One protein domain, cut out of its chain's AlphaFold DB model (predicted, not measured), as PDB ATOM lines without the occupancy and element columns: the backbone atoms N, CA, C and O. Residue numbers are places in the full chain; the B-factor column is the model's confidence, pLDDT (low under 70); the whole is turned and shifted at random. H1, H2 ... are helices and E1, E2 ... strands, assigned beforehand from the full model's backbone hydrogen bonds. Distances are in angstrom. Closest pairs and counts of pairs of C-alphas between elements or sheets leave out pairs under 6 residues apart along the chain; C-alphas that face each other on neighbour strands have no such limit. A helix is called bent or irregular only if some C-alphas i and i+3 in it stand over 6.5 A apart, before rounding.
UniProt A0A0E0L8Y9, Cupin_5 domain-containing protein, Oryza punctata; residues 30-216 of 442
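This is residues 30 to 216 of the 442 residues of the protein "Cupin_5 domain-containing protein" of Oryza punctata (UniProt A0A0E0L8Y9). Two crossed sheets stand face to face as a sandwich, the larger of five strands and the smaller of four, with a helical hairpin, H2 and H3, outside the smaller sheet, H1 on the larger sheet near the end of E2, and the small strand hairpin E9 and E10 beside H3. A long loop, residues 57 to 78, links E1 to E2 far from the middle. The printed part has 187 residues with three named helices and eleven named strands, in the order H1, E1 to E11, H2, H3; the class is mixed, helices and strands. The sheets run E1 E2 E11 E4 E7, E3 E8 E5 E6 and E9 E10, all antiparallel. The whole is compact, with a radius of gyration of the C-alphas of 16.4 A and spans of 48 by 41 by 31 A.

In the larger sheet, E1 is residues 50 to 56, 17.9 A long from first to last C-alpha, and E2 is residues 79 to 86, 22.9 A. E11, residues 176 to 184, is 25.7 A long and begins at C-alpha 176 (-6.205, -38.591, 10.757). E4, residues 99 to 107, measures 24.0 A, and E7 is residues 137 to 140. In the smaller sheet, E3 is residues 90 to 95, E8 is residues 145 to 150 and 17.7 A long, E5 is residues 110 to 115, and E6 is residues 121 to 126. E9, residues 154 to 157, and E10, residues 164 to 166, are short. H1, residues 33 to 39, begins at C-alpha 33 (-1.644, -34.451, 11.387). H2 is residues 197 to 203, and H3, residues 205 to 216, is 16.8 A long and ends at C-alpha 216 (-17.548, -33.011, -3.269).

The larger sheet is strongly twisted, with edge strands E1 and E7. E1 and E2 form a hairpin, with N 52 and O 82 at 3.0 A. Across E2 and E11, N 81 and O 181 are 2.8 A apart; across E11 and E4, N 180 and O 103 are 2.8 A apart; across E4 and E7, N 102 and O 138 are 2.7 A apart. The smaller sheet, also strongly twisted, has edge strands E3 and E6. Within hydrogen-bond range are N 91 and O 148, 2.8 A apart, across E3 and E8; N 113 and O 147, 2.9 A apart, across E5 and E8; and N 124 and O 112, 2.8 A apart, across the hairpin E5 and E6. In the sandwich, two sheets face to face, the facing parts are 10.6 A apart centre to centre and the strands stand at 41 degrees. H1 is on the larger sheet at a height over the sheet of 9.2 A, over E2 and along the strands, at 6 degrees on the local plane; the closest C-alphas of H1 and E2 are those of Ala 33 and Pro 86, 6.5 A apart. H3 is on the smaller sheet at a height of 9.9 A, only just over E8 with 3 of its 12 C-alphas, and slantwise to it at 56 degrees on the local plane. H2 only grazes that sheet. H2 and H3 touch in a helical hairpin, at a shallow tilt of 24 degrees, opposite ways; their closest C-alphas are those of Lys 201 and Glu 208, 5.7 A apart. H3 is irregular, with C-alphas 206 and 209 8.1 A apart. In the hairpin E9 and E10, N 155 and O 165 are 2.8 A apart; the closest C-alphas of E10 and H3 are those of Phe 164 and Phe 210, 7.0 A apart. In H1 and H2 every O i to N i+4 pair is within hydrogen-bond range; in H3, 6 of 8 are.

The two C-alphas farthest apart, those of Ser 65 and Gly 169, are 50.1 A apart. The printed part has no cut. The long links are E1 to E2, with 22 residues, and E11 to H2, with 12. The mean pLDDT of the printed part is 95.0, and no printed residue is under 70.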
ATOM      1  N   LYS A  30      -0.231 -37.706  21.691       79.12
ATOM      2  CA  LYS A  30      -0.803 -37.977  20.369       79.12
ATOM      3  C   LYS A  30      -0.453 -36.842  19.400       79.12
ATOM      4  O   LYS A  30      -1.044 -35.771  19.477       79.12
ATOM      5  N   LYS A  31       0.486 -37.105  18.483       92.44
ATOM      6  CA  LYS A  31       0.905 -36.147  17.444       92.44
ATOM      7  C   LYS A  31      -0.270 -35.702  16.575       92.44
ATOM      8  O   LYS A  31      -1.121 -36.542  16.265       92.44
ATOM      9  N   THR A  32      -0.280 -34.443  16.142       96.56
ATOM     10  CA  THR A  32      -1.254 -33.941  15.155       96.56
ATOM     11  C   THR A  32      -0.918 -34.402  13.734       96.56
ATOM     12  O   THR A  32       0.188 -34.880  13.460       96.56
ATOM     13  N   ALA A  33      -1.869 -34.236  12.813       96.88
ATOM     14  CA  ALA A  33      -1.644 -34.451  11.387       96.88
ATOM     15  C   ALA A  33      -0.485 -33.582  10.863       96.88
ATOM     16  O   ALA A  33       0.461 -34.123  10.286       96.88
ATOM     17  N   ALA A  34      -0.503 -32.266  11.119       97.19
ATOM     18  CA  ALA A  34       0.561 -31.356  10.693       97.19
ATOM     19  C   ALA A  34       1.930 -31.690  11.310       97.19
ATOM     20  O   ALA A  34       2.946 -31.580  10.623       97.19
ATOM     21  N   GLU A  35       1.984 -32.145  12.567       97.56
ATOM     22  CA  GLU A  35       3.241 -32.590  13.184       97.56
ATOM     23  C   GLU A  35       3.837 -33.799  12.454       97.56
ATOM     24  O   GLU A  35       5.035 -33.816  12.188       97.56
ATOM     25  N   ILE A  36       3.026 -34.796  12.084       97.81
ATOM     26  CA  ILE A  36       3.506 -35.975  11.342       97.81
ATOM     27  C   ILE A  36       3.952 -35.589   9.931       97.81
ATOM     28  O   ILE A  36       5.016 -36.024   9.489       97.81
ATOM     29  N   VAL A  37       3.168 -34.750   9.249       98.38
ATOM     30  CA  VAL A  37       3.499 -34.201   7.927       98.38
ATOM     31  C   VAL A  37       4.852 -33.493   7.959       98.38
ATOM     32  O   VAL A  37       5.707 -33.797   7.131       98.38
ATOM     33  N   ALA A  38       5.088 -32.624   8.945       98.06
ATOM     34  CA  ALA A  38       6.352 -31.906   9.094       98.06
ATOM     35  C   ALA A  38       7.519 -32.817   9.522       98.06
ATOM     36  O   ALA A  38       8.631 -32.661   9.025       98.06
ATOM     37  N   MET A  39       7.288 -33.779  10.423       97.81
ATOM     38  CA  MET A  39       8.329 -34.704  10.901       97.81
ATOM     39  C   MET A  39       8.810 -35.693   9.834       97.81
ATOM     40  O   MET A  39       9.934 -36.184   9.936       97.81
ATOM     41  N   LEU A  40       7.961 -36.024   8.857       98.06
ATOM     42  CA  LEU A  40       8.258 -36.976   7.784       98.06
ATOM     43  C   LEU A  40       8.383 -36.314   6.400       98.06
ATOM     44  O   LEU A  40       8.505 -37.039   5.421       98.06
ATOM     45  N   ASP A  41       8.347 -34.980   6.316       98.00
ATOM     46  CA  ASP A  41       8.381 -34.193   5.068       98.00
ATOM     47  C   ASP A  41       7.361 -34.670   4.007       98.00
ATOM     48  O   ASP A  41       7.658 -34.807   2.816       98.00
ATOM     49  N   LEU A  42       6.135 -34.978   4.455       98.50
ATOM     50  CA  LEU A  42       5.080 -35.485   3.576       98.50
ATOM     51  C   LEU A  42       4.557 -34.368   2.662       98.50
ATOM     52  O   LEU A  42       4.118 -33.312   3.118       98.50
ATOM     53  N   GLN A  43       4.524 -34.636   1.363       98.19
ATOM     54  CA  GLN A  43       4.045 -33.708   0.343       98.19
ATOM     55  C   GLN A  43       2.551 -33.915   0.082       98.19
ATOM     56  O   GLN A  43       2.010 -34.988   0.341       98.19
ATOM     57  N   ARG A  44       1.847 -32.913  -0.458       97.00
ATOM     58  CA  ARG A  44       0.429 -33.082  -0.821       97.00
ATOM     59  C   ARG A  44       0.265 -34.086  -1.964       97.00
ATOM     60  O   ARG A  44       0.907 -33.959  -3.005       97.00
ATOM     61  N   HIS A  45      -0.600 -35.080  -1.768       93.50
ATOM     62  CA  HIS A  45      -0.862 -36.110  -2.771       93.50
ATOM     63  C   HIS A  45      -1.918 -35.619  -3.784       93.50
ATOM     64  O   HIS A  45      -2.905 -35.009  -3.359       93.50
ATOM     65  N   PRO A  46      -1.774 -35.881  -5.103       88.62
ATOM     66  CA  PRO A  46      -2.759 -35.462  -6.108       88.62
ATOM     67  C   PRO A  46      -4.177 -35.957  -5.812       88.62
ATOM     68  O   PRO A  46      -5.151 -35.251  -6.091       88.62
ATOM     69  N   ASP A  47      -4.288 -37.123  -5.176       85.69
ATOM     70  CA  ASP A  47      -5.568 -37.753  -4.868       85.69
ATOM     71  C   ASP A  47      -6.145 -37.327  -3.510       85.69
ATOM     72  O   ASP A  47      -7.221 -37.782  -3.157       85.69
ATOM     73  N   GLY A  48      -5.509 -36.401  -2.783       91.38
ATOM     74  CA  GLY A  48      -5.925 -35.965  -1.441       91.38
ATOM     75  C   GLY A  48      -5.075 -36.590  -0.331       91.38
ATOM     76  O   GLY A  48      -4.439 -37.622  -0.535       91.38
ATOM     77  N   GLY A  49      -5.026 -35.944   0.836       96.31
ATOM     78  CA  GLY A  49      -4.088 -36.279   1.906       96.31
ATOM     79  C   GLY A  49      -2.652 -35.822   1.621       96.31
ATOM     80  O   GLY A  49      -2.407 -34.853   0.888       96.31
ATOM     81  N   PHE A  50      -1.697 -36.514   2.233       98.44
ATOM     82  CA  PHE A  50      -0.258 -36.305   2.101       98.44
ATOM     83  C   PHE A  50       0.462 -37.637   1.877       98.44
ATOM     84  O   PHE A  50      -0.012 -38.677   2.328       98.44
ATOM     85  N   TYR A  51       1.629 -37.610   1.235       98.50
ATOM     86  CA  TYR A  51       2.433 -38.797   0.967       98.50
ATOM     87  C   TYR A  51       3.939 -38.518   0.909       98.50
ATOM     88  O   TYR A  51       4.371 -37.381   0.734       98.50
ATOM     89  N   LEU A  52       4.736 -39.582   1.004       98.50
ATOM     90  CA  LEU A  52       6.156 -39.585   0.645       98.50
ATOM     91  C   LEU A  52       6.533 -40.969   0.114       98.50
ATOM     92  O   LEU A  52       6.255 -41.962   0.782       98.50
ATOM     93  N   GLU A  53       7.210 -41.054  -1.033       98.44
ATOM     94  CA  GLU A  53       7.811 -42.316  -1.480       98.44
ATOM     95  C   GLU A  53       9.046 -42.650  -0.636       98.44
ATOM     96  O   GLU A  53      10.033 -41.919  -0.632       98.44
ATOM     97  N   THR A  54       8.973 -43.758   0.101       98.31
ATOM     98  CA  THR A  54      10.021 -44.206   1.031       98.31
ATOM     99  C   THR A  54      10.890 -45.309   0.443       98.31
ATOM    100  O   THR A  54      12.015 -45.520   0.894       98.31
ATOM    101  N   PHE A  55      10.384 -46.018  -0.568       98.38
ATOM    102  CA  PHE A  55      11.088 -47.100  -1.235       98.38
ATOM    103  C   PHE A  55      10.634 -47.253  -2.688       98.38
ATOM    104  O   PHE A  55       9.442 -47.232  -2.991       98.38
ATOM    105  N   ARG A  56      11.595 -47.518  -3.571       98.31
ATOM    106  CA  ARG A  56      11.386 -48.007  -4.935       98.31
ATOM    107  C   ARG A  56      12.520 -48.960  -5.263       98.31
ATOM    108  O   ARG A  56      13.680 -48.602  -5.083       98.31
ATOM    109  N   ASP A  57      12.189 -50.168  -5.709       97.69
ATOM    110  CA  ASP A  57      13.177 -51.222  -5.941       97.69
ATOM    111  C   ASP A  57      14.145 -50.834  -7.082       97.69
ATOM    112  O   ASP A  57      13.699 -50.681  -8.228       97.69
ATOM    113  N   PRO A  58      15.456 -50.666  -6.809       96.44
ATOM    114  CA  PRO A  58      16.445 -50.307  -7.820       96.44
ATOM    115  C   PRO A  58      17.122 -51.535  -8.450       96.44
ATOM    116  O   PRO A  58      17.950 -51.379  -9.344       96.44
ATOM    117  N   SER A  59      16.844 -52.749  -7.959       96.50
ATOM    118  CA  SER A  59      17.600 -53.958  -8.313       96.50
ATOM    119  C   SER A  59      17.197 -54.550  -9.664       96.50
ATOM    120  O   SER A  59      18.036 -55.115 -10.367       96.50
ATOM    121  N   ILE A  60      15.920 -54.418 -10.031       95.06
ATOM    122  CA  ILE A  60      15.326 -54.993 -11.239       95.06
ATOM    123  C   ILE A  60      14.369 -53.968 -11.857       95.06
ATOM    124  O   ILE A  60      13.404 -53.539 -11.223       95.06
ATOM    125  N   SER A  61      14.610 -53.641 -13.129       95.88
ATOM    126  CA  SER A  61      13.647 -52.948 -13.988       95.88
ATOM    127  C   SER A  61      12.894 -53.965 -14.844       95.88
ATOM    128  O   SER A  61      13.502 -54.805 -15.512       95.88
ATOM    129  N   LEU A  62      11.567 -53.893 -14.810       96.81
ATOM    130  CA  LEU A  62      10.640 -54.679 -15.610       96.81
ATOM    131  C   LEU A  62      10.281 -53.863 -16.864       96.81
ATOM    132  O   LEU A  62       9.563 -52.864 -16.744       96.81
ATOM    133  N   PRO A  63      10.755 -54.251 -18.063       97.25
ATOM    134  CA  PRO A  63      10.432 -53.522 -19.281       97.25
ATOM    135  C   PRO A  63       8.942 -53.659 -19.601       97.25
ATOM    136  O   PRO A  63       8.359 -54.733 -19.435       97.25
ATOM    137  N   LYS A  64       8.328 -52.600 -20.136       97.12
ATOM    138  CA  LYS A  64       6.911 -52.554 -20.531       97.12
ATOM    139  C   LYS A  64       6.494 -53.732 -21.414       97.12
ATOM    140  O   LYS A  64       5.386 -54.236 -21.283       97.12
ATOM    141  N   SER A  65       7.384 -54.198 -22.289       97.00
ATOM    142  CA  SER A  65       7.155 -55.350 -23.173       97.00
ATOM    143  C   SER A  65       6.985 -56.690 -22.444       97.00
ATOM    144  O   SER A  65       6.464 -57.629 -23.040       97.00
ATOM    145  N   ALA A  66       7.400 -56.788 -21.178       95.88
ATOM    146  CA  ALA A  66       7.203 -57.948 -20.307       95.88
ATOM    147  C   ALA A  66       6.042 -57.767 -19.306       95.88
ATOM    148  O   ALA A  66       5.772 -58.668 -18.512       95.88
ATOM    149  N   LEU A  67       5.359 -56.616 -19.326       96.00
ATOM    150  CA  LEU A  67       4.239 -56.295 -18.442       96.00
ATOM    151  C   LEU A  67       2.887 -56.451 -19.168       96.00
ATOM    152  O   LEU A  67       2.821 -56.356 -20.395       96.00
ATOM    153  N   PRO A  68       1.776 -56.665 -18.434       95.44
ATOM    154  CA  PRO A  68       0.435 -56.637 -19.014       95.44
ATOM    155  C   PRO A  68       0.139 -55.329 -19.782       95.44
ATOM    156  O   PRO A  68       0.587 -54.266 -19.349       95.44
ATOM    157  N   PRO A  69      -0.693 -55.336 -20.845       92.81
ATOM    158  CA  PRO A  69      -0.882 -54.174 -21.733       92.81
ATOM    159  C   PRO A  69      -1.386 -52.871 -21.087       92.81
ATOM    160  O   PRO A  69      -1.372 -51.827 -21.732       92.81
ATOM    161  N   ARG A  70      -1.868 -52.929 -19.840       93.00
ATOM    162  CA  ARG A  70      -2.372 -51.774 -19.081       93.00
ATOM    163  C   ARG A  70      -1.256 -50.918 -18.467       93.00
ATOM    164  O   ARG A  70      -1.499 -49.757 -18.168       93.00
ATOM    165  N   TYR A  71      -0.049 -51.469 -18.321       96.50
ATOM    166  CA  TYR A  71       1.131 -50.739 -17.860       96.50
ATOM    167  C   TYR A  71       1.681 -49.853 -18.981       96.50
ATOM    168  O   TYR A  71       2.007 -50.334 -20.070       96.50
ATOM    169  N   LYS A  72       1.789 -48.544 -18.738       95.94
ATOM    170  CA  LYS A  72       2.097 -47.567 -19.794       95.94
ATOM    171  C   LYS A  72       3.593 -47.299 -19.982       95.94
ATOM    172  O   LYS A  72       3.963 -46.904 -21.089       95.94
ATOM    173  N   VAL A  73       4.443 -47.578 -18.988       96.62
ATOM    174  CA  VAL A  73       5.923 -47.441 -19.046       96.62
ATOM    175  C   VAL A  73       6.623 -48.604 -18.308       96.62
ATOM    176  O   VAL A  73       5.943 -49.517 -17.844       96.62
ATOM    177  N   ASP A  74       7.952 -48.591 -18.185       96.94
ATOM    178  CA  ASP A  74       8.739 -49.606 -17.451       96.94
ATOM    179  C   ASP A  74       8.565 -49.483 -15.920       96.94
ATOM    180  O   ASP A  74       8.376 -48.381 -15.394       96.94
ATOM    181  N   ARG A  75       8.606 -50.592 -15.169       96.88
ATOM    182  CA  ARG A  75       8.337 -50.620 -13.711       96.88
ATOM    183  C   ARG A  75       9.546 -51.113 -12.913       96.88
ATOM    184  O   ARG A  75      10.133 -52.130 -13.257       96.88
ATOM    185  N   SER A  76       9.834 -50.491 -11.770       97.62
ATOM    186  CA  SER A  76      10.535 -51.195 -10.682       97.62
ATOM    187  C   SER A  76       9.672 -52.356 -10.171       97.62
ATOM    188  O   SER A  76       8.443 -52.309 -10.268       97.62
ATOM    189  N   VAL A  77      10.287 -53.387  -9.587       97.44
ATOM    190  CA  VAL A  77       9.551 -54.549  -9.042       97.44
ATOM    191  C   VAL A  77       8.534 -54.157  -7.968       97.44
ATOM    192  O   VAL A  77       7.452 -54.739  -7.918       97.44
ATOM    193  N   SER A  78       8.837 -53.163  -7.134       98.00
ATOM    194  CA  SER A  78       7.888 -52.629  -6.153       98.00
ATOM    195  C   SER A  78       8.240 -51.208  -5.706       98.00
ATOM    196  O   SER A  78       9.359 -50.735  -5.925       98.00
ATOM    197  N   SER A  79       7.269 -50.524  -5.105       98.50
ATOM    198  CA  SER A  79       7.438 -49.248  -4.404       98.50
ATOM    199  C   SER A  79       6.626 -49.243  -3.113       98.50
ATOM    200  O   SER A  79       5.615 -49.939  -3.018       98.50
ATOM    201  N   ALA A  80       7.039 -48.438  -2.138       98.69
ATOM    202  CA  ALA A  80       6.260 -48.155  -0.943       98.69
ATOM    203  C   ALA A  80       6.276 -46.656  -0.622       98.69
ATOM    204  O   ALA A  80       7.280 -45.967  -0.830       98.69
ATOM    205  N   ILE A  81       5.153 -46.171  -0.104       98.62
ATOM    206  CA  ILE A  81       4.959 -44.791   0.332       98.62
ATOM    207  C   ILE A  81       4.469 -44.761   1.785       98.62
ATOM    208  O   ILE A  81       3.800 -45.685   2.257       98.62
ATOM    209  N   TYR A  82       4.755 -43.667   2.481       98.81
ATOM    210  CA  TYR A  82       3.909 -43.204   3.577       98.81
ATOM    211  C   TYR A  82       2.709 -42.457   3.001       98.81
ATOM    212  O   TYR A  82       2.866 -41.716   2.033       98.81
ATOM    213  N   PHE A  83       1.539 -42.615   3.619       98.69
ATOM    214  CA  PHE A  83       0.327 -41.873   3.288       98.69
ATOM    215  C   PHE A  83      -0.395 -41.432   4.570       98.69
ATOM    216  O   PHE A  83      -0.539 -42.204   5.521       98.69
ATOM    217  N   LEU A  84      -0.842 -40.176   4.607       98.56
ATOM    218  CA  LEU A  84      -1.614 -39.599   5.704       98.56
ATOM    219  C   LEU A  84      -2.876 -38.944   5.151       98.56
ATOM    220  O   LEU A  84      -2.787 -38.034   4.328       98.56
ATOM    221  N   LEU A  85      -4.041 -39.352   5.649       97.94
ATOM    222  CA  LEU A  85      -5.317 -38.713   5.329       97.94
ATOM    223  C   LEU A  85      -5.865 -38.004   6.579       97.94
ATOM    224  O   LEU A  85      -6.087 -38.678   7.586       97.94
ATOM    225  N   PRO A  86      -6.063 -36.675   6.560       97.12
ATOM    226  CA  PRO A  86      -6.782 -35.959   7.616       97.12
ATOM    227  C   PRO A  86      -8.295 -36.214   7.559       97.12
ATOM    228  O   PRO A  86      -8.843 -36.513   6.497       97.12
ATOM    229  N   ALA A  87      -8.991 -36.054   8.684       95.81
ATOM    230  CA  ALA A  87     -10.450 -36.134   8.728       95.81
ATOM    231  C   ALA A  87     -11.093 -35.063   7.850       95.81
ATOM    232  O   ALA A  87     -10.663 -33.910   7.817       95.81
ATOM    233  N   GLY A  88     -12.150 -35.454   7.150       91.88
ATOM    234  CA  GLY A  88     -12.835 -34.609   6.191       91.88
ATOM    235  C   GLY A  88     -12.164 -34.537   4.820       91.88
ATOM    236  O   GLY A  88     -12.835 -34.061   3.910       91.88
ATOM    237  N   GLU A  89     -10.931 -35.025   4.626       93.75
ATOM    238  CA  GLU A  89     -10.351 -35.255   3.293       93.75
ATOM    239  C   GLU A  89     -10.728 -36.651   2.755       93.75
ATOM    240  O   GLU A  89     -11.110 -37.554   3.498       93.75
ATOM    241  N   ILE A  90     -10.633 -36.836   1.435       94.00
ATOM    242  CA  ILE A  90     -10.934 -38.105   0.756       94.00
ATOM    243  C   ILE A  90      -9.792 -38.407  -0.212       94.00
ATOM    244  O   ILE A  90      -9.455 -37.555  -1.033       94.00
ATOM    245  N   ALA A  91      -9.242 -39.620  -0.142       95.44
ATOM    246  CA  ALA A  91      -8.400 -40.171  -1.194       95.44
ATOM    247  C   ALA A  91      -9.301 -40.514  -2.392       95.44
ATOM    248  O   ALA A  91     -10.138 -41.422  -2.314       95.44
ATOM    249  N   LYS A  92      -9.182 -39.720  -3.460       94.69
ATOM    250  CA  LYS A  92     -10.052 -39.720  -4.641       94.69
ATOM    251  C   LYS A  92     -10.147 -41.097  -5.285       94.69
ATOM    252  O   LYS A  92      -9.217 -41.898  -5.259       94.69
ATOM    253  N   LEU A  93     -11.292 -41.318  -5.920       94.94
ATOM    254  CA  LEU A  93     -11.595 -42.543  -6.635       94.94
ATOM    255  C   LEU A  93     -10.729 -42.654  -7.895       94.94
ATOM    256  O   LEU A  93     -10.797 -41.800  -8.783       94.94
ATOM    257  N   HIS A  94      -9.915 -43.699  -7.957       95.69
ATOM    258  CA  HIS A  94      -8.963 -43.944  -9.030       95.69
ATOM    259  C   HIS A  94      -8.788 -45.448  -9.281       95.69
ATOM    260  O   HIS A  94      -9.364 -46.283  -8.578       95.69
ATOM    261  N   ARG A  95      -8.051 -45.804 -10.335       96.25
ATOM    262  CA  ARG A  95      -7.782 -47.187 -10.734       96.25
ATOM    263  C   ARG A  95      -6.358 -47.321 -11.264       96.25
ATOM    264  O   ARG A  95      -5.925 -46.546 -12.112       96.25
ATOM    265  N   ILE A  96      -5.652 -48.350 -10.795       97.06
ATOM    266  CA  ILE A  96      -4.261 -48.660 -11.161       97.06
ATOM    267  C   ILE A  96      -4.090 -50.149 -11.508       97.06
ATOM    268  O   ILE A  96      -4.852 -50.991 -11.026       97.06
ATOM    269  N   PRO A  97      -3.117 -50.511 -12.368       97.25
ATOM    270  CA  PRO A  97      -2.917 -51.879 -12.837       97.25
ATOM    271  C   PRO A  97      -2.076 -52.751 -11.894       97.25
ATOM    272  O   PRO A  97      -1.998 -53.961 -12.124       97.25
ATOM    273  N   CYS A  98      -1.430 -52.173 -10.877       96.69
ATOM    274  CA  CYS A  98      -0.732 -52.895  -9.810       96.69
ATOM    275  C   CYS A  98      -1.692 -53.286  -8.679       96.69
ATOM    276  O   CYS A  98      -2.769 -52.712  -8.532       96.69
ATOM    277  N   ALA A  99      -1.305 -54.288  -7.888       97.19
ATOM    278  CA  ALA A  99      -1.969 -54.565  -6.620       97.19
ATOM    279  C   ALA A  99      -1.434 -53.582  -5.576       97.19
ATOM    280  O   ALA A  99      -0.213 -53.421  -5.470       97.19
ATOM    281  N   GLU A 100      -2.325 -52.968  -4.804       98.31
ATOM    282  CA  GLU A 100      -1.958 -51.959  -3.813       98.31
ATOM    283  C   GLU A 100      -2.304 -52.435  -2.402       98.31
ATOM    284  O   GLU A 100      -3.457 -52.725  -2.087       98.31
ATOM    285  N   THR A 101      -1.290 -52.539  -1.545       98.75
ATOM    286  CA  THR A 101      -1.430 -53.024  -0.169       98.75
ATOM    287  C   THR A 101      -1.318 -51.879   0.821       98.75
ATOM    288  O   THR A 101      -0.275 -51.245   0.924       98.75
ATOM    289  N   TRP A 102      -2.382 -51.666   1.579       98.69
ATOM    290  CA  TRP A 102      -2.523 -50.694   2.652       98.69
ATOM    291  C   TRP A 102      -2.116 -51.333   3.983       98.69
ATOM    292  O   TRP A 102      -2.529 -52.451   4.290       98.69
ATOM    293  N   HIS A 103      -1.317 -50.626   4.780       98.69
ATOM    294  CA  HIS A 103      -0.771 -51.067   6.064       98.69
ATOM    295  C   HIS A 103      -1.093 -50.019   7.135       98.69
ATOM    296  O   HIS A 103      -0.567 -48.911   7.087       98.69
ATOM    297  N   TYR A 104      -1.922 -50.348   8.121       98.69
ATOM    298  CA  TYR A 104      -2.224 -49.440   9.227       98.69
ATOM    299  C   TYR A 104      -0.994 -49.216  10.118       98.69
ATOM    300  O   TYR A 104      -0.404 -50.187  10.602       98.69
ATOM    301  N   TYR A 105      -0.649 -47.953  10.393       98.00
ATOM    302  CA  TYR A 105       0.413 -47.598  11.340       98.00
ATOM    303  C   TYR A 105      -0.130 -46.917  12.602       98.00
ATOM    304  O   TYR A 105       0.128 -47.399  13.704       98.00
ATOM    305  N   MET A 106      -0.878 -45.815  12.476       96.44
ATOM    306  CA  MET A 106      -1.463 -45.102  13.625       96.44
ATOM    307  C   MET A 106      -2.602 -44.153  13.219       96.44
ATOM    308  O   MET A 106      -2.850 -43.923  12.038       96.44
ATOM    309  N   GLY A 107      -3.258 -43.556  14.217       96.31
ATOM    310  CA  GLY A 107      -4.359 -42.615  14.030       96.31
ATOM    311  C   GLY A 107      -5.714 -43.293  14.222       96.31
ATOM    312  O   GLY A 107      -5.950 -43.944  15.239       96.31
ATOM    313  N   GLU A 108      -6.610 -43.088  13.267       97.25
ATOM    314  CA  GLU A 108      -7.931 -43.708  13.185       97.25
ATOM    315  C   GLU A 108      -7.988 -44.765  12.073       97.25
ATOM    316  O   GLU A 108      -7.192 -44.707  11.129       97.25
ATOM    317  N   PRO A 109      -8.928 -45.728  12.148       98.06
ATOM    318  CA  PRO A 109      -9.182 -46.638  11.040       98.06
ATOM    319  C   PRO A 109      -9.592 -45.883   9.765       98.06
ATOM    320  O   PRO A 109     -10.312 -44.880   9.803       98.06
ATOM    321  N   LEU A 110      -9.125 -46.397   8.632       97.88
ATOM    322  CA  LEU A 110      -9.389 -45.896   7.290       97.88
ATOM    323  C   LEU A 110     -10.310 -46.879   6.565       97.88
ATOM    324  O   LEU A 110     -10.021 -48.072   6.521       97.88
ATOM    325  N   THR A 111     -11.383 -46.406   5.943       97.69
ATOM    326  CA  THR A 111     -12.184 -47.247   5.050       97.69
ATOM    327  C   THR A 111     -11.642 -47.121   3.636       97.69
ATOM    328  O   THR A 111     -11.744 -46.056   3.030       97.69
ATOM    329  N   VAL A 112     -11.109 -48.217   3.098       97.62
ATOM    330  CA  VAL A 112     -10.894 -48.374   1.656       97.62
ATOM    331  C   VAL A 112     -12.226 -48.798   1.051       97.62
ATOM    332  O   VAL A 112     -12.811 -49.793   1.484       97.62
ATOM    333  N   PHE A 113     -12.727 -48.036   0.084       95.06
ATOM    334  CA  PHE A 113     -13.946 -48.373  -0.644       95.06
ATOM    335  C   PHE A 113     -13.589 -48.750  -2.082       95.06
ATOM    336  O   PHE A 113     -12.765 -48.096  -2.714       95.06
ATOM    337  N   GLU A 114     -14.223 -49.796  -2.591       96.19
ATOM    338  CA  GLU A 114     -14.016 -50.356  -3.921       96.19
ATOM    339  C   GLU A 114     -15.351 -50.369  -4.673       96.19
ATOM    340  O   GLU A 114     -16.377 -50.780  -4.123       96.19
ATOM    341  N   VAL A 115     -15.330 -49.945  -5.935       95.50
ATOM    342  CA  VAL A 115     -16.445 -50.019  -6.882       95.50
ATOM    343  C   VAL A 115     -16.036 -50.970  -8.005       95.50
ATOM    344  O   VAL A 115     -15.043 -50.757  -8.702       95.50
ATOM    345  N   HIS A 116     -16.788 -52.050  -8.171       94.88
ATOM    346  CA  HIS A 116     -16.544 -53.045  -9.210       94.88
ATOM    347  C   HIS A 116     -17.374 -52.733 -10.462       94.88
ATOM    348  O   HIS A 116     -18.436 -52.122 -10.370       94.88
ATOM    349  N   ASP A 117     -16.906 -53.170 -11.637       92.50
ATOM    350  CA  ASP A 117     -17.554 -52.884 -12.931       92.50
ATOM    351  C   ASP A 117     -18.976 -53.495 -13.066       92.50
ATOM    352  O   ASP A 117     -19.724 -53.122 -13.968       92.50
ATOM    353  N   ASP A 118     -19.378 -54.406 -12.169       91.75
ATOM    354  CA  ASP A 118     -20.740 -54.961 -12.045       91.75
ATOM    355  C   ASP A 118     -21.666 -54.142 -11.116       91.75
ATOM    356  O   ASP A 118     -22.825 -54.507 -10.892       91.75
ATOM    357  N   GLY A 119     -21.165 -53.032 -10.565       89.62
ATOM    358  CA  GLY A 119     -21.865 -52.174  -9.613       89.62
ATOM    359  C   GLY A 119     -21.845 -52.678  -8.166       89.62
ATOM    360  O   GLY A 119     -22.506 -52.072  -7.317       89.62
ATOM    361  N   HIS A 120     -21.118 -53.761  -7.856       91.31
ATOM    362  CA  HIS A 120     -20.854 -54.166  -6.477       91.31
ATOM    363  C   HIS A 120     -19.967 -53.128  -5.778       91.31
ATOM    364  O   HIS A 120     -18.996 -52.628  -6.354       91.31
ATOM    365  N   ILE A 121     -20.282 -52.831  -4.517       93.06
ATOM    366  CA  ILE A 121     -19.464 -51.983  -3.651       93.06
ATOM    367  C   ILE A 121     -18.944 -52.831  -2.507       93.06
ATOM    368  O   ILE A 121     -19.691 -53.565  -1.867       93.06
ATOM    369  N   LYS A 122     -17.650 -52.697  -2.239       94.19
ATOM    370  CA  LYS A 122     -16.989 -53.317  -1.099       94.19
ATOM    371  C   LYS A 122     -16.363 -52.223  -0.252       94.19
ATOM    372  O   LYS A 122     -15.744 -51.305  -0.778       94.19
ATOM    373  N   MET A 123     -16.520 -52.316   1.063       94.25
ATOM    374  CA  MET A 123     -15.857 -51.417   2.004       94.25
ATOM    375  C   MET A 123     -15.037 -52.245   2.984       94.25
ATOM    376  O   MET A 123     -15.570 -53.119   3.667       94.25
ATOM    377  N   THR A 124     -13.735 -51.979   3.039       96.94
ATOM    378  CA  THR A 124     -12.790 -52.685   3.903       96.94
ATOM    379  C   THR A 124     -12.167 -51.701   4.883       96.94
ATOM    380  O   THR A 124     -11.502 -50.747   4.482       96.94
ATOM    381  N   VAL A 125     -12.368 -51.932   6.182       98.25
ATOM    382  CA  VAL A 125     -11.809 -51.073   7.235       98.25
ATOM    383  C   VAL A 125     -10.380 -51.505   7.561       98.25
ATOM    384  O   VAL A 125     -10.148 -52.563   8.155       98.25
ATOM    385  N   VAL A 126      -9.423 -50.663   7.184       98.75
ATOM    386  CA  VAL A 126      -8.000 -50.788   7.487       98.75
ATOM    387  C   VAL A 126      -7.730 -50.170   8.858       98.75
ATOM    388  O   VAL A 126      -7.870 -48.964   9.051       98.75
ATOM    389  N   GLY A 127      -7.376 -51.000   9.837       98.50
ATOM    390  CA  GLY A 127      -7.260 -50.573  11.230       98.50
ATOM    391  C   GLY A 127      -6.890 -51.701  12.200       98.50
ATOM    392  O   GLY A 127      -6.842 -52.870  11.805       98.50
ATOM    393  N   PRO A 128      -6.599 -51.369  13.470       97.81
ATOM    394  CA  PRO A 128      -6.033 -52.305  14.439       97.81
ATOM    395  C   PRO A 128      -7.068 -53.226  15.105       97.81
ATOM    396  O   PRO A 128      -6.684 -54.251  15.674       97.81
ATOM    397  N   ASP A 129      -8.365 -52.894  15.077       97.81
ATOM    398  CA  ASP A 129      -9.376 -53.627  15.844       97.81
ATOM    399  C   ASP A 129      -9.899 -54.875  15.115       97.81
ATOM    400  O   ASP A 129     -10.956 -54.893  14.474       97.81
ATOM    401  N   LEU A 130      -9.150 -55.966  15.272       97.88
ATOM    402  CA  LEU A 130      -9.502 -57.285  14.746       97.88
ATOM    403  C   LEU A 130     -10.859 -57.808  15.248       97.88
ATOM    404  O   LEU A 130     -11.495 -58.591  14.538       97.88
ATOM    405  N   ARG A 131     -11.311 -57.409  16.450       97.94
ATOM    406  CA  ARG A 131     -12.573 -57.893  17.044       97.94
ATOM    407  C   ARG A 131     -13.783 -57.282  16.349       97.94
ATOM    408  O   ARG A 131     -14.776 -57.975  16.160       97.94
ATOM    409  N   HIS A 132     -13.661 -56.033  15.908       95.56
ATOM    410  CA  HIS A 132     -14.661 -55.337  15.097       95.56
ATOM    411  C   HIS A 132     -14.443 -55.519  13.582       95.56
ATOM    412  O   HIS A 132     -14.946 -54.742  12.778       95.56
ATOM    413  N   GLY A 133     -13.697 -56.552  13.172       96.38
ATOM    414  CA  GLY A 133     -13.539 -56.919  11.764       96.38
ATOM    415  C   GLY A 133     -12.533 -56.078  10.973       96.38
ATOM    416  O   GLY A 133     -12.324 -56.373   9.796       96.38
ATOM    417  N   GLN A 134     -11.859 -55.106  11.597       98.19
ATOM    418  CA  GLN A 134     -10.824 -54.310  10.932       98.19
ATOM    419  C   GLN A 134      -9.628 -55.185  10.535       98.19
ATOM    420  O   GLN A 134      -9.417 -56.285  11.068       98.19
ATOM    421  N   ARG A 135      -8.833 -54.713   9.576       98.31
ATOM    422  CA  ARG A 135      -7.629 -55.401   9.099       98.31
ATOM    423  C   ARG A 135      -6.426 -54.457   9.149       98.31
ATOM    424  O   ARG A 135      -6.436 -53.456   8.444       98.31
ATOM    425  N   PRO A 136      -5.355 -54.770   9.903       98.38
ATOM    426  CA  PRO A 136      -4.136 -53.959   9.898       98.38
ATOM    427  C   PRO A 136      -3.428 -53.930   8.539       98.38
ATOM    428  O   PRO A 136      -2.576 -53.080   8.309       98.38
ATOM    429  N   GLN A 137      -3.765 -54.863   7.646       98.69
ATOM    430  CA  GLN A 137      -3.292 -54.908   6.272       98.69
ATOM    431  C   GLN A 137      -4.435 -55.305   5.336       98.69
ATOM    432  O   GLN A 137      -5.185 -56.235   5.641       98.69
ATOM    433  N   TYR A 138      -4.540 -54.641   4.188       98.62
ATOM    434  CA  TYR A 138      -5.486 -54.989   3.132       98.62
ATOM    435  C   TYR A 138      -4.885 -54.732   1.748       98.62
ATOM    436  O   TYR A 138      -4.167 -53.755   1.580       98.62
ATOM    437  N   THR A 139      -5.189 -55.574   0.759       98.62
ATOM    438  CA  THR A 139      -4.717 -55.406  -0.623       98.62
ATOM    439  C   THR A 139      -5.899 -55.205  -1.560       98.62
ATOM    440  O   THR A 139      -6.732 -56.102  -1.697       98.62
ATOM    441  N   VAL A 140      -5.936 -54.057  -2.236       98.38
ATOM    442  CA  VAL A 140      -6.856 -53.805  -3.346       98.38
ATOM    443  C   VAL A 140      -6.344 -54.557  -4.582       98.38
ATOM    444  O   VAL A 140      -5.158 -54.442  -4.920       98.38
ATOM    445  N   PRO A 141      -7.187 -55.351  -5.268       97.44
ATOM    446  CA  PRO A 141      -6.776 -56.048  -6.479       97.44
ATOM    447  C   PRO A 141      -6.449 -55.087  -7.638       97.44
ATOM    448  O   PRO A 141      -7.069 -54.028  -7.756       97.44
ATOM    449  N   PRO A 142      -5.558 -55.491  -8.562       97.19
ATOM    450  CA  PRO A 142      -5.316 -54.776  -9.808       97.19
ATOM    451  C   PRO A 142      -6.597 -54.389 -10.547       97.19
ATOM    452  O   PRO A 142      -7.429 -55.246 -10.841       97.19
ATOM    453  N   ASN A 143      -6.668 -53.142 -11.003       96.00
ATOM    454  CA  ASN A 143      -7.726 -52.621 -11.871       96.00
ATOM    455  C   ASN A 143      -9.137 -52.583 -11.258       96.00
ATOM    456  O   ASN A 143     -10.120 -52.583 -12.000       96.00
ATOM    457  N   VAL A 144      -9.250 -52.521  -9.935       97.44
ATOM    458  CA  VAL A 144     -10.494 -52.139  -9.253       97.44
ATOM    459  C   VAL A 144     -10.540 -50.609  -9.142       97.44
ATOM    460  O   VAL A 144      -9.490 -49.979  -9.024       97.44
ATOM    461  N   TRP A 145     -11.726 -49.997  -9.208       97.38
ATOM    462  CA  TRP A 145     -11.877 -48.588  -8.835       97.38
ATOM    463  C   TRP A 145     -11.922 -48.490  -7.321       97.38
ATOM    464  O   TRP A 145     -12.789 -49.108  -6.708       97.38
ATOM    465  N   PHE A 146     -11.040 -47.716  -6.706       97.38
ATOM    466  CA  PHE A 146     -11.052 -47.547  -5.259       97.38
ATOM    467  C   PHE A 146     -10.618 -46.149  -4.823       97.38
ATOM    468  O   PHE A 146     -10.061 -45.363  -5.586       97.38
ATOM    469  N   GLY A 147     -10.908 -45.847  -3.569       96.25
ATOM    470  CA  GLY A 147     -10.391 -44.693  -2.852       96.25
ATOM    471  C   GLY A 147     -10.503 -44.941  -1.353       96.25
ATOM    472  O   GLY A 147     -10.803 -46.057  -0.916       96.25
ATOM    473  N   ALA A 148     -10.290 -43.905  -0.544       96.81
ATOM    474  CA  ALA A 148     -10.354 -44.048   0.905       96.81
ATOM    475  C   ALA A 148     -10.827 -42.785   1.633       96.81
ATOM    476  O   ALA A 148     -10.666 -41.664   1.156       96.81
ATOM    477  N   PHE A 149     -11.399 -42.979   2.817       96.06
ATOM    478  CA  PHE A 149     -11.829 -41.926   3.739       96.06
ATOM    479  C   PHE A 149     -11.666 -42.424   5.181       96.06
ATOM    480  O   PHE A 149     -11.597 -43.633   5.419       96.06
ATOM    481  N   LEU A 150     -11.597 -41.526   6.167       96.75
ATOM    482  CA  LEU A 150     -11.530 -41.948   7.571       96.75
ATOM    483  C   LEU A 150     -12.829 -42.641   7.970       96.75
ATOM    484  O   LEU A 150     -13.901 -42.067   7.806       96.75
ATOM    485  N   THR A 151     -12.759 -43.839   8.553       96.56
ATOM    486  CA  THR A 151     -13.963 -44.618   8.888       96.56
ATOM    487  C   THR A 151     -14.937 -43.818   9.751       96.56
ATOM    488  O   THR A 151     -16.141 -43.894   9.541       96.56
ATOM    489  N   HIS A 152     -14.425 -42.994  10.669       95.88
ATOM    490  CA  HIS A 152     -15.226 -42.162  11.568       95.88
ATOM    491  C   HIS A 152     -15.757 -40.851  10.946       95.88
ATOM    492  O   HIS A 152     -16.517 -40.146  11.610       95.88
ATOM    493  N   ASP A 153     -15.419 -40.510   9.695       94.75
ATOM    494  CA  ASP A 153     -16.078 -39.413   8.954       94.75
ATOM    495  C   ASP A 153     -17.524 -39.769   8.574       94.75
ATOM    496  O   ASP A 153     -18.325 -38.888   8.245       94.75
ATOM    497  N   ILE A 154     -17.874 -41.057   8.655       93.50
ATOM    498  CA  ILE A 154     -19.205 -41.589   8.396       93.50
ATOM    499  C   ILE A 154     -19.669 -42.376   9.625       93.50
ATOM    500  O   ILE A 154     -19.081 -43.387   9.990       93.50
ATOM    501  N   GLU A 155     -20.750 -41.924  10.253       90.88
ATOM    502  CA  GLU A 155     -21.359 -42.564  11.424       90.88
ATOM    503  C   GLU A 155     -21.993 -43.917  11.062       90.88
ATOM    504  O   GLU A 155     -21.929 -44.878  11.825       90.88
ATOM    505  N   SER A 156     -22.612 -44.000   9.882       88.56
ATOM    506  CA  SER A 156     -23.192 -45.232   9.341       88.56
ATOM    507  C   SER A 156     -23.323 -45.165   7.820       88.56
ATOM    508  O   SER A 156     -23.515 -44.086   7.258       88.56
ATOM    509  N   PHE A 157     -23.249 -46.317   7.150       87.44
ATOM    510  CA  PHE A 157     -23.548 -46.467   5.725       87.44
ATOM    511  C   PHE A 157     -24.184 -47.834   5.433       87.44
ATOM    512  O   PHE A 157     -24.003 -48.785   6.193       87.44
ATOM    513  N   THR A 158     -24.937 -47.937   4.335       86.06
ATOM    514  CA  THR A 158     -25.425 -49.217   3.801       86.06
ATOM    515  C   THR A 158     -24.367 -49.879   2.922       86.06
ATOM    516  O   THR A 158     -23.616 -49.192   2.234       86.06
ATOM    517  N   GLU A 159     -24.326 -51.216   2.901       78.44
ATOM    518  CA  GLU A 159     -23.363 -51.992   2.094       78.44
ATOM    519  C   GLU A 159     -23.412 -51.629   0.597       78.44
ATOM    520  O   GLU A 159     -22.388 -51.610  -0.076       78.44
ATOM    521  N   ASP A 160     -24.591 -51.261   0.087       78.94
ATOM    522  CA  ASP A 160     -24.807 -50.834  -1.299       78.94
ATOM    523  C   ASP A 160     -24.591 -49.326  -1.554       78.94
ATOM    524  O   ASP A 160     -24.940 -48.826  -2.626       78.94
ATOM    525  N   GLY A 161     -24.062 -48.585  -0.573       80.25
ATOM    526  CA  GLY A 161     -23.719 -47.162  -0.676       80.25
ATOM    527  C   GLY A 161     -24.901 -46.200  -0.861       80.25
ATOM    528  O   GLY A 161     -24.684 -45.011  -1.096       80.25
ATOM    529  N   ARG A 162     -26.154 -46.670  -0.778       84.12
ATOM    530  CA  ARG A 162     -27.358 -45.836  -0.969       84.12
ATOM    531  C   ARG A 162     -27.537 -44.765   0.097       84.12
ATOM    532  O   ARG A 162     -27.913 -43.636  -0.215       84.12
ATOM    533  N   VAL A 163     -27.346 -45.145   1.357       84.62
ATOM    534  CA  VAL A 163     -27.592 -44.296   2.525       84.62
ATOM    535  C   VAL A 163     -26.316 -44.235   3.340       84.62
ATOM    536  O   VAL A 163     -25.711 -45.264   3.619       84.62
ATOM    537  N   PHE A 164     -25.926 -43.029   3.739       90.31
ATOM    538  CA  PHE A 164     -24.824 -42.798   4.661       90.31
ATOM    539  C   PHE A 164     -25.081 -41.531   5.483       90.31
ATOM    540  O   PHE A 164     -25.777 -40.617   5.033       90.31
ATOM    541  N   VAL A 165     -24.518 -41.476   6.687       91.88
ATOM    542  CA  VAL A 165     -24.619 -40.339   7.610       91.88
ATOM    543  C   VAL A 165     -23.215 -39.829   7.900       91.88
ATOM    544  O   VAL A 165     -22.380 -40.576   8.400       91.88
ATOM    545  N   LYS A 166     -22.933 -38.564   7.571       92.50
ATOM    546  CA  LYS A 166     -21.632 -37.939   7.852       92.50
ATOM    547  C   LYS A 166     -21.527 -37.532   9.317       92.50
ATOM    548  O   LYS A 166     -22.449 -36.909   9.838       92.50
ATOM    549  N   THR A 167     -20.362 -37.747   9.912       92.06
ATOM    550  CA  THR A 167     -20.002 -37.220  11.231       92.06
ATOM    551  C   THR A 167     -19.613 -35.736  11.107       92.06
ATOM    552  O   THR A 167     -18.630 -35.421  10.432       92.06
ATOM    553  N   PRO A 168     -20.348 -34.788  11.717       87.88
ATOM    554  CA  PRO A 168     -20.048 -33.362  11.599       87.88
ATOM    555  C   PRO A 168     -18.929 -32.910  12.552       87.88
ATOM    556  O   PRO A 168     -18.756 -33.464  13.634       87.88
ATOM    557  N   GLY A 169     -18.233 -31.825  12.192       85.38
ATOM    558  CA  GLY A 169     -17.396 -31.059  13.129       85.38
ATOM    559  C   GLY A 169     -16.107 -31.746  13.591       85.38
ATOM    560  O   GLY A 169     -15.661 -31.492  14.706       85.38
ATOM    561  N   ARG A 170     -15.524 -32.616  12.761       92.75
ATOM    562  CA  ARG A 170     -14.257 -33.297  13.061       92.75
ATOM    563  C   ARG A 170     -13.067 -32.371  12.804       92.75
ATOM    564  O   ARG A 170     -13.013 -31.718  11.768       92.75
ATOM    565  N   ASP A 171     -12.126 -32.340  13.741       93.94
ATOM    566  CA  ASP A 171     -10.876 -31.583  13.624       93.94
ATOM    567  C   ASP A 171      -9.832 -32.388  12.828       93.94
ATOM    568  O   ASP A 171      -9.407 -33.463  13.263       93.94
ATOM    569  N   SER A 172      -9.418 -31.871  11.669       93.81
ATOM    570  CA  SER A 172      -8.446 -32.510  10.774       93.81
ATOM    571  C   SER A 172      -7.035 -32.617  11.363       93.81
ATOM    572  O   SER A 172      -6.261 -33.460  10.918       93.81
ATOM    573  N   GLU A 173      -6.688 -31.814  12.376       94.44
ATOM    574  CA  GLU A 173      -5.397 -31.927  13.064       94.44
ATOM    575  C   GLU A 173      -5.373 -33.078  14.074       94.44
ATOM    576  O   GLU A 173      -4.340 -33.719  14.268       94.44
ATOM    577  N   LEU A 174      -6.511 -33.376  14.710       94.69
ATOM    578  CA  LEU A 174      -6.613 -34.373  15.788       94.69
ATOM    579  C   LEU A 174      -7.092 -35.753  15.305       94.69
ATOM    580  O   LEU A 174      -6.831 -36.780  15.956       94.69
ATOM    581  N   HIS A 175      -7.787 -35.775  14.168       96.56
ATOM    582  CA  HIS A 175      -8.318 -36.965  13.521       96.56
ATOM    583  C   HIS A 175      -7.666 -37.133  12.144       96.56
ATOM    584  O   HIS A 175      -7.882 -36.340  11.235       96.56
ATOM    585  N   TYR A 176      -6.865 -38.184  11.998       97.62
ATOM    586  CA  TYR A 176      -6.205 -38.591  10.757       97.62
ATOM    587  C   TYR A 176      -6.005 -40.109  10.770       97.62
ATOM    588  O   TYR A 176      -6.060 -40.739  11.830       97.62
ATOM    589  N   SER A 177      -5.714 -40.692   9.612       98.25
ATOM    590  CA  SER A 177      -5.161 -42.042   9.495       98.25
ATOM    591  C   SER A 177      -3.773 -41.966   8.871       98.25
ATOM    592  O   SER A 177      -3.596 -41.292   7.857       98.25
ATOM    593  N   PHE A 178      -2.792 -42.629   9.484       98.44
ATOM    594  CA  PHE A 178      -1.442 -42.777   8.948       98.44
ATOM    595  C   PHE A 178      -1.184 -44.240   8.598       98.44
ATOM    596  O   PHE A 178      -1.304 -45.135   9.445       98.44
ATOM    597  N   VAL A 179      -0.826 -44.469   7.339       98.69
ATOM    598  CA  VAL A 179      -0.695 -45.794   6.739       98.69
ATOM    599  C   VAL A 179       0.545 -45.867   5.848       98.69
ATOM    600  O   VAL A 179       1.044 -44.860   5.345       98.69
ATOM    601  N   GLY A 180       1.046 -47.077   5.639       98.69
ATOM    602  CA  GLY A 180       1.956 -47.390   4.542       98.69
ATOM    603  C   GLY A 180       1.165 -47.931   3.364       98.69
ATOM    604  O   GLY A 180       0.181 -48.644   3.566       98.69
ATOM    605  N   VAL A 181       1.594 -47.633   2.144       98.56
ATOM    606  CA  VAL A 181       0.981 -48.177   0.928       98.56
ATOM    607  C   VAL A 181       2.075 -48.764   0.038       98.56
ATOM    608  O   VAL A 181       3.075 -48.102  -0.227       98.56
ATOM    609  N   THR A 182       1.912 -50.018  -0.383       98.62
ATOM    610  CA  THR A 182       2.904 -50.785  -1.156       98.62
ATOM    611  C   THR A 182       2.310 -51.249  -2.481       98.62
ATOM    612  O   THR A 182       1.299 -51.952  -2.483       98.62
ATOM    613  N   CYS A 183       2.979 -50.945  -3.592       98.31
ATOM    614  CA  CYS A 183       2.581 -51.353  -4.941       98.31
ATOM    615  C   CYS A 183       3.588 -52.332  -5.547       98.31
ATOM    616  O   CYS A 183       4.798 -52.089  -5.521       98.31
ATOM    617  N   ALA A 184       3.085 -53.425  -6.124       96.12
ATOM    618  CA  ALA A 184       3.882 -54.394  -6.875       96.12
ATOM    619  C   ALA A 184       3.134 -54.841  -8.152       96.12
ATOM    620  O   ALA A 184       2.044 -55.415  -8.040       96.12
ATOM    621  N   PRO A 185       3.686 -54.632  -9.368       96.75
ATOM    622  CA  PRO A 185       4.795 -53.736  -9.735       96.75
ATOM    623  C   PRO A 185       4.701 -52.317  -9.150       96.75
ATOM    624  O   PRO A 185       3.622 -51.875  -8.763       96.75
ATOM    625  N   ALA A 186       5.831 -51.607  -9.093       97.75
ATOM    626  CA  ALA A 186       5.918 -50.262  -8.515       97.75
ATOM    627  C   ALA A 186       4.923 -49.273  -9.144       97.75
ATOM    628  O   ALA A 186       4.717 -49.286 -10.356       97.75
ATOM    629  N   PHE A 187       4.368 -48.366  -8.341       97.38
ATOM    630  CA  PHE A 187       3.458 -47.328  -8.828       97.38
ATOM    631  C   PHE A 187       4.147 -46.398  -9.846       97.38
ATOM    632  O   PHE A 187       5.346 -46.108  -9.734       97.38
ATOM    633  N   GLN A 188       3.374 -45.913 -10.820       96.38
ATOM    634  CA  GLN A 188       3.736 -44.805 -11.705       96.38
ATOM    635  C   GLN A 188       2.493 -43.976 -12.045       96.38
ATOM    636  O   GLN A 188       1.435 -44.537 -12.333       96.38
ATOM    637  N   PHE A 189       2.636 -42.649 -12.073       94.06
ATOM    638  CA  PHE A 189       1.520 -41.729 -12.316       94.06
ATOM    639  C   PHE A 189       0.890 -41.890 -13.702       94.06
ATOM    640  O   PHE A 189      -0.312 -41.682 -13.838       94.06
ATOM    641  N   GLU A 190       1.650 -42.304 -14.720       95.25
ATOM    642  CA  GLU A 190       1.108 -42.538 -16.061       95.25
ATOM    643  C   GLU A 190       0.027 -43.617 -16.056       95.25
ATOM    644  O   GLU A 190      -0.890 -43.551 -16.871       95.25
ATOM    645  N   ASP A 191       0.104 -44.604 -15.160       94.06
ATOM    646  CA  ASP A 191      -0.899 -45.663 -15.054       94.06
ATOM    647  C   ASP A 191      -2.189 -45.205 -14.369       94.06
ATOM    648  O   ASP A 191      -3.221 -45.835 -14.601       94.06
ATOM    649  N   ASN A 192      -2.143 -44.138 -13.563       94.56
ATOM    650  CA  ASN A 192      -3.262 -43.729 -12.721       94.56
ATOM    651  C   ASN A 192      -4.452 -43.254 -13.569       94.56
ATOM    652  O   ASN A 192      -4.361 -42.294 -14.337       94.56
ATOM    653  N   GLU A 193      -5.575 -43.954 -13.448       95.00
ATOM    654  CA  GLU A 193      -6.829 -43.625 -14.107       95.00
ATOM    655  C   GLU A 193      -7.759 -42.976 -13.078       95.00
ATOM    656  O   GLU A 193      -8.308 -43.649 -12.209       95.00
ATOM    657  N   MET A 194      -7.927 -41.655 -13.160       94.06
ATOM    658  CA  MET A 194      -8.833 -40.921 -12.272       94.06
ATOM    659  C   MET A 194     -10.285 -41.130 -12.689       94.06
ATOM    660  O   MET A 194     -10.634 -40.963 -13.860       94.06
ATOM    661  N   ALA A 195     -11.152 -41.448 -11.730       94.44
ATOM    662  CA  ALA A 195     -12.569 -41.615 -12.003       94.44
ATOM    663  C   ALA A 195     -13.250 -40.266 -12.287       94.44
ATOM    664  O   ALA A 195     -12.918 -39.246 -11.681       94.44
ATOM    665  N   THR A 196     -14.274 -40.273 -13.144       94.25
ATOM    666  CA  THR A 196     -15.225 -39.155 -13.258       94.25
ATOM    667  C   THR A 196     -16.526 -39.481 -12.535       94.25
ATOM    668  O   THR A 196     -16.905 -40.651 -12.408       94.25
ATOM    669  N   GLN A 197     -17.237 -38.453 -12.071       93.12
ATOM    670  CA  GLN A 197     -18.497 -38.637 -11.354       93.12
ATOM    671  C   GLN A 197     -19.536 -39.354 -12.234       93.12
ATOM    672  O   GLN A 197     -20.268 -40.217 -11.754       93.12
ATOM    673  N   GLU A 198     -19.567 -39.037 -13.528       93.94
ATOM    674  CA  GLU A 198     -20.471 -39.616 -14.523       93.94
ATOM    675  C   GLU A 198     -20.215 -41.117 -14.695       93.94
ATOM    676  O   GLU A 198     -21.154 -41.913 -14.650       93.94
ATOM    677  N   THR A 199     -18.943 -41.515 -14.822       94.06
ATOM    678  CA  THR A 199     -18.550 -42.924 -14.989       94.06
ATOM    679  C   THR A 199     -18.941 -43.740 -13.758       94.06
ATOM    680  O   THR A 199     -19.506 -44.824 -13.874       94.06
ATOM    681  N   MET A 200     -18.707 -43.196 -12.563       95.06
ATOM    682  CA  MET A 200     -19.000 -43.889 -11.307       95.06
ATOM    683  C   MET A 200     -20.503 -44.029 -11.061       95.06
ATOM    684  O   MET A 200     -20.955 -45.093 -10.639       95.06
ATOM    685  N   LYS A 201     -21.299 -43.003 -11.395       94.06
ATOM    686  CA  LYS A 201     -22.769 -43.091 -11.372       94.06
ATOM    687  C   LYS A 201     -23.316 -44.090 -12.391       94.06
ATOM    688  O   LYS A 201     -24.323 -44.727 -12.106       94.06
ATOM    689  N   ALA A 202     -22.673 -44.243 -13.550       95.12
ATOM    690  CA  ALA A 202     -23.073 -45.238 -14.541       95.12
ATOM    691  C   ALA A 202     -22.811 -46.679 -14.062       95.12
ATOM    692  O   ALA A 202     -23.652 -47.547 -14.282       95.12
ATOM    693  N   ILE A 203     -21.687 -46.921 -13.375       94.75
ATOM    694  CA  ILE A 203     -21.328 -48.241 -12.825       94.75
ATOM    695  C   ILE A 203     -22.184 -48.585 -11.594       94.75
ATOM    696  O   ILE A 203     -22.787 -49.656 -11.533       94.75
ATOM    697  N   ALA A 204     -22.275 -47.679 -10.617       93.19
ATOM    698  CA  ALA A 204     -22.956 -47.915  -9.344       93.19
ATOM    699  C   ALA A 204     -24.072 -46.878  -9.071       93.19
ATOM    700  O   ALA A 204     -24.021 -46.154  -8.072       93.19
ATOM    701  N   PRO A 205     -25.142 -46.826  -9.895       92.44
ATOM    702  CA  PRO A 205     -26.198 -45.806  -9.792       92.44
ATOM    703  C   PRO A 205     -26.953 -45.838  -8.458       92.44
ATOM    704  O   PRO A 205     -27.486 -44.826  -8.013       92.44
ATOM    705  N   LYS A 206     -26.978 -46.991  -7.776       90.25
ATOM    706  CA  LYS A 206     -27.562 -47.118  -6.430       90.25
ATOM    707  C   LYS A 206     -26.828 -46.242  -5.409       90.25
ATOM    708  O   LYS A 206     -27.477 -45.662  -4.548       90.25
ATOM    709  N   ALA A 207     -25.511 -46.104  -5.531       90.50
ATOM    710  CA  ALA A 207     -24.678 -45.367  -4.590       90.50
ATOM    711  C   ALA A 207     -24.472 -43.896  -4.979       90.50
ATOM    712  O   ALA A 207     -23.535 -43.264  -4.494       90.50
ATOM    713  N   GLU A 208     -25.324 -43.323  -5.843       91.19
ATOM    714  CA  GLU A 208     -25.161 -41.950  -6.338       91.19
ATOM    715  C   GLU A 208     -24.947 -40.928  -5.206       91.19
ATOM    716  O   GLU A 208     -24.075 -40.068  -5.318       91.19
ATOM    717  N   ALA A 209     -25.693 -41.023  -4.101       90.06
ATOM    718  CA  ALA A 209     -25.543 -40.107  -2.970       90.06
ATOM    719  C   ALA A 209     -24.135 -40.168  -2.348       90.06
ATOM    720  O   ALA A 209     -23.561 -39.130  -2.006       90.06
ATOM    721  N   PHE A 210     -23.568 -41.371  -2.235       89.62
ATOM    722  CA  PHE A 210     -22.229 -41.592  -1.702       89.62
ATOM    723  C   PHE A 210     -21.141 -41.192  -2.710       89.62
ATOM    724  O   PHE A 210     -20.219 -40.460  -2.353       89.62
ATOM    725  N   ILE A 211     -21.307 -41.534  -3.991       91.88
ATOM    726  CA  ILE A 211     -20.443 -41.068  -5.091       91.88
ATOM    727  C   ILE A 211     -20.405 -39.535  -5.134       91.88
ATOM    728  O   ILE A 211     -19.331 -38.951  -5.222       91.88
ATOM    729  N   ASN A 212     -21.544 -38.854  -4.991       91.06
ATOM    730  CA  ASN A 212     -21.573 -37.393  -4.910       91.06
ATOM    731  C   ASN A 212     -20.685 -36.877  -3.761       91.06
ATOM    732  O   ASN A 212     -19.919 -35.941  -3.965       91.06
ATOM    733  N   TYR A 213     -20.724 -37.499  -2.576       88.44
ATOM    734  CA  TYR A 213     -19.842 -37.127  -1.463       88.44
ATOM    735  C   TYR A 213     -18.356 -37.336  -1.766       88.44
ATOM    736  O   TYR A 213     -17.576 -36.419  -1.511       88.44
ATOM    737  N   LEU A 214     -17.983 -38.471  -2.358       87.19
ATOM    738  CA  LEU A 214     -16.594 -38.783  -2.717       87.19
ATOM    739  C   LEU A 214     -15.970 -37.743  -3.669       87.19
ATOM    740  O   LEU A 214     -14.765 -37.511  -3.625       87.19
ATOM    741  N   PHE A 215     -16.789 -37.070  -4.482       87.94
ATOM    742  CA  PHE A 215     -16.360 -36.030  -5.425       87.94
ATOM    743  C   PHE A 215     -16.538 -34.584  -4.908       87.94
ATOM    744  O   PHE A 215     -16.032 -33.647  -5.526       87.94
ATOM    745  N   LEU A 216     -17.214 -34.360  -3.773       72.69
ATOM    746  CA  LEU A 216     -17.548 -33.011  -3.269       72.69
ATOM    747  C   LEU A 216     -16.364 -32.230  -2.653       72.69
ATOM    748  O   LEU A 216     -16.528 -31.067  -2.291       72.69
TER     749      LEU A 216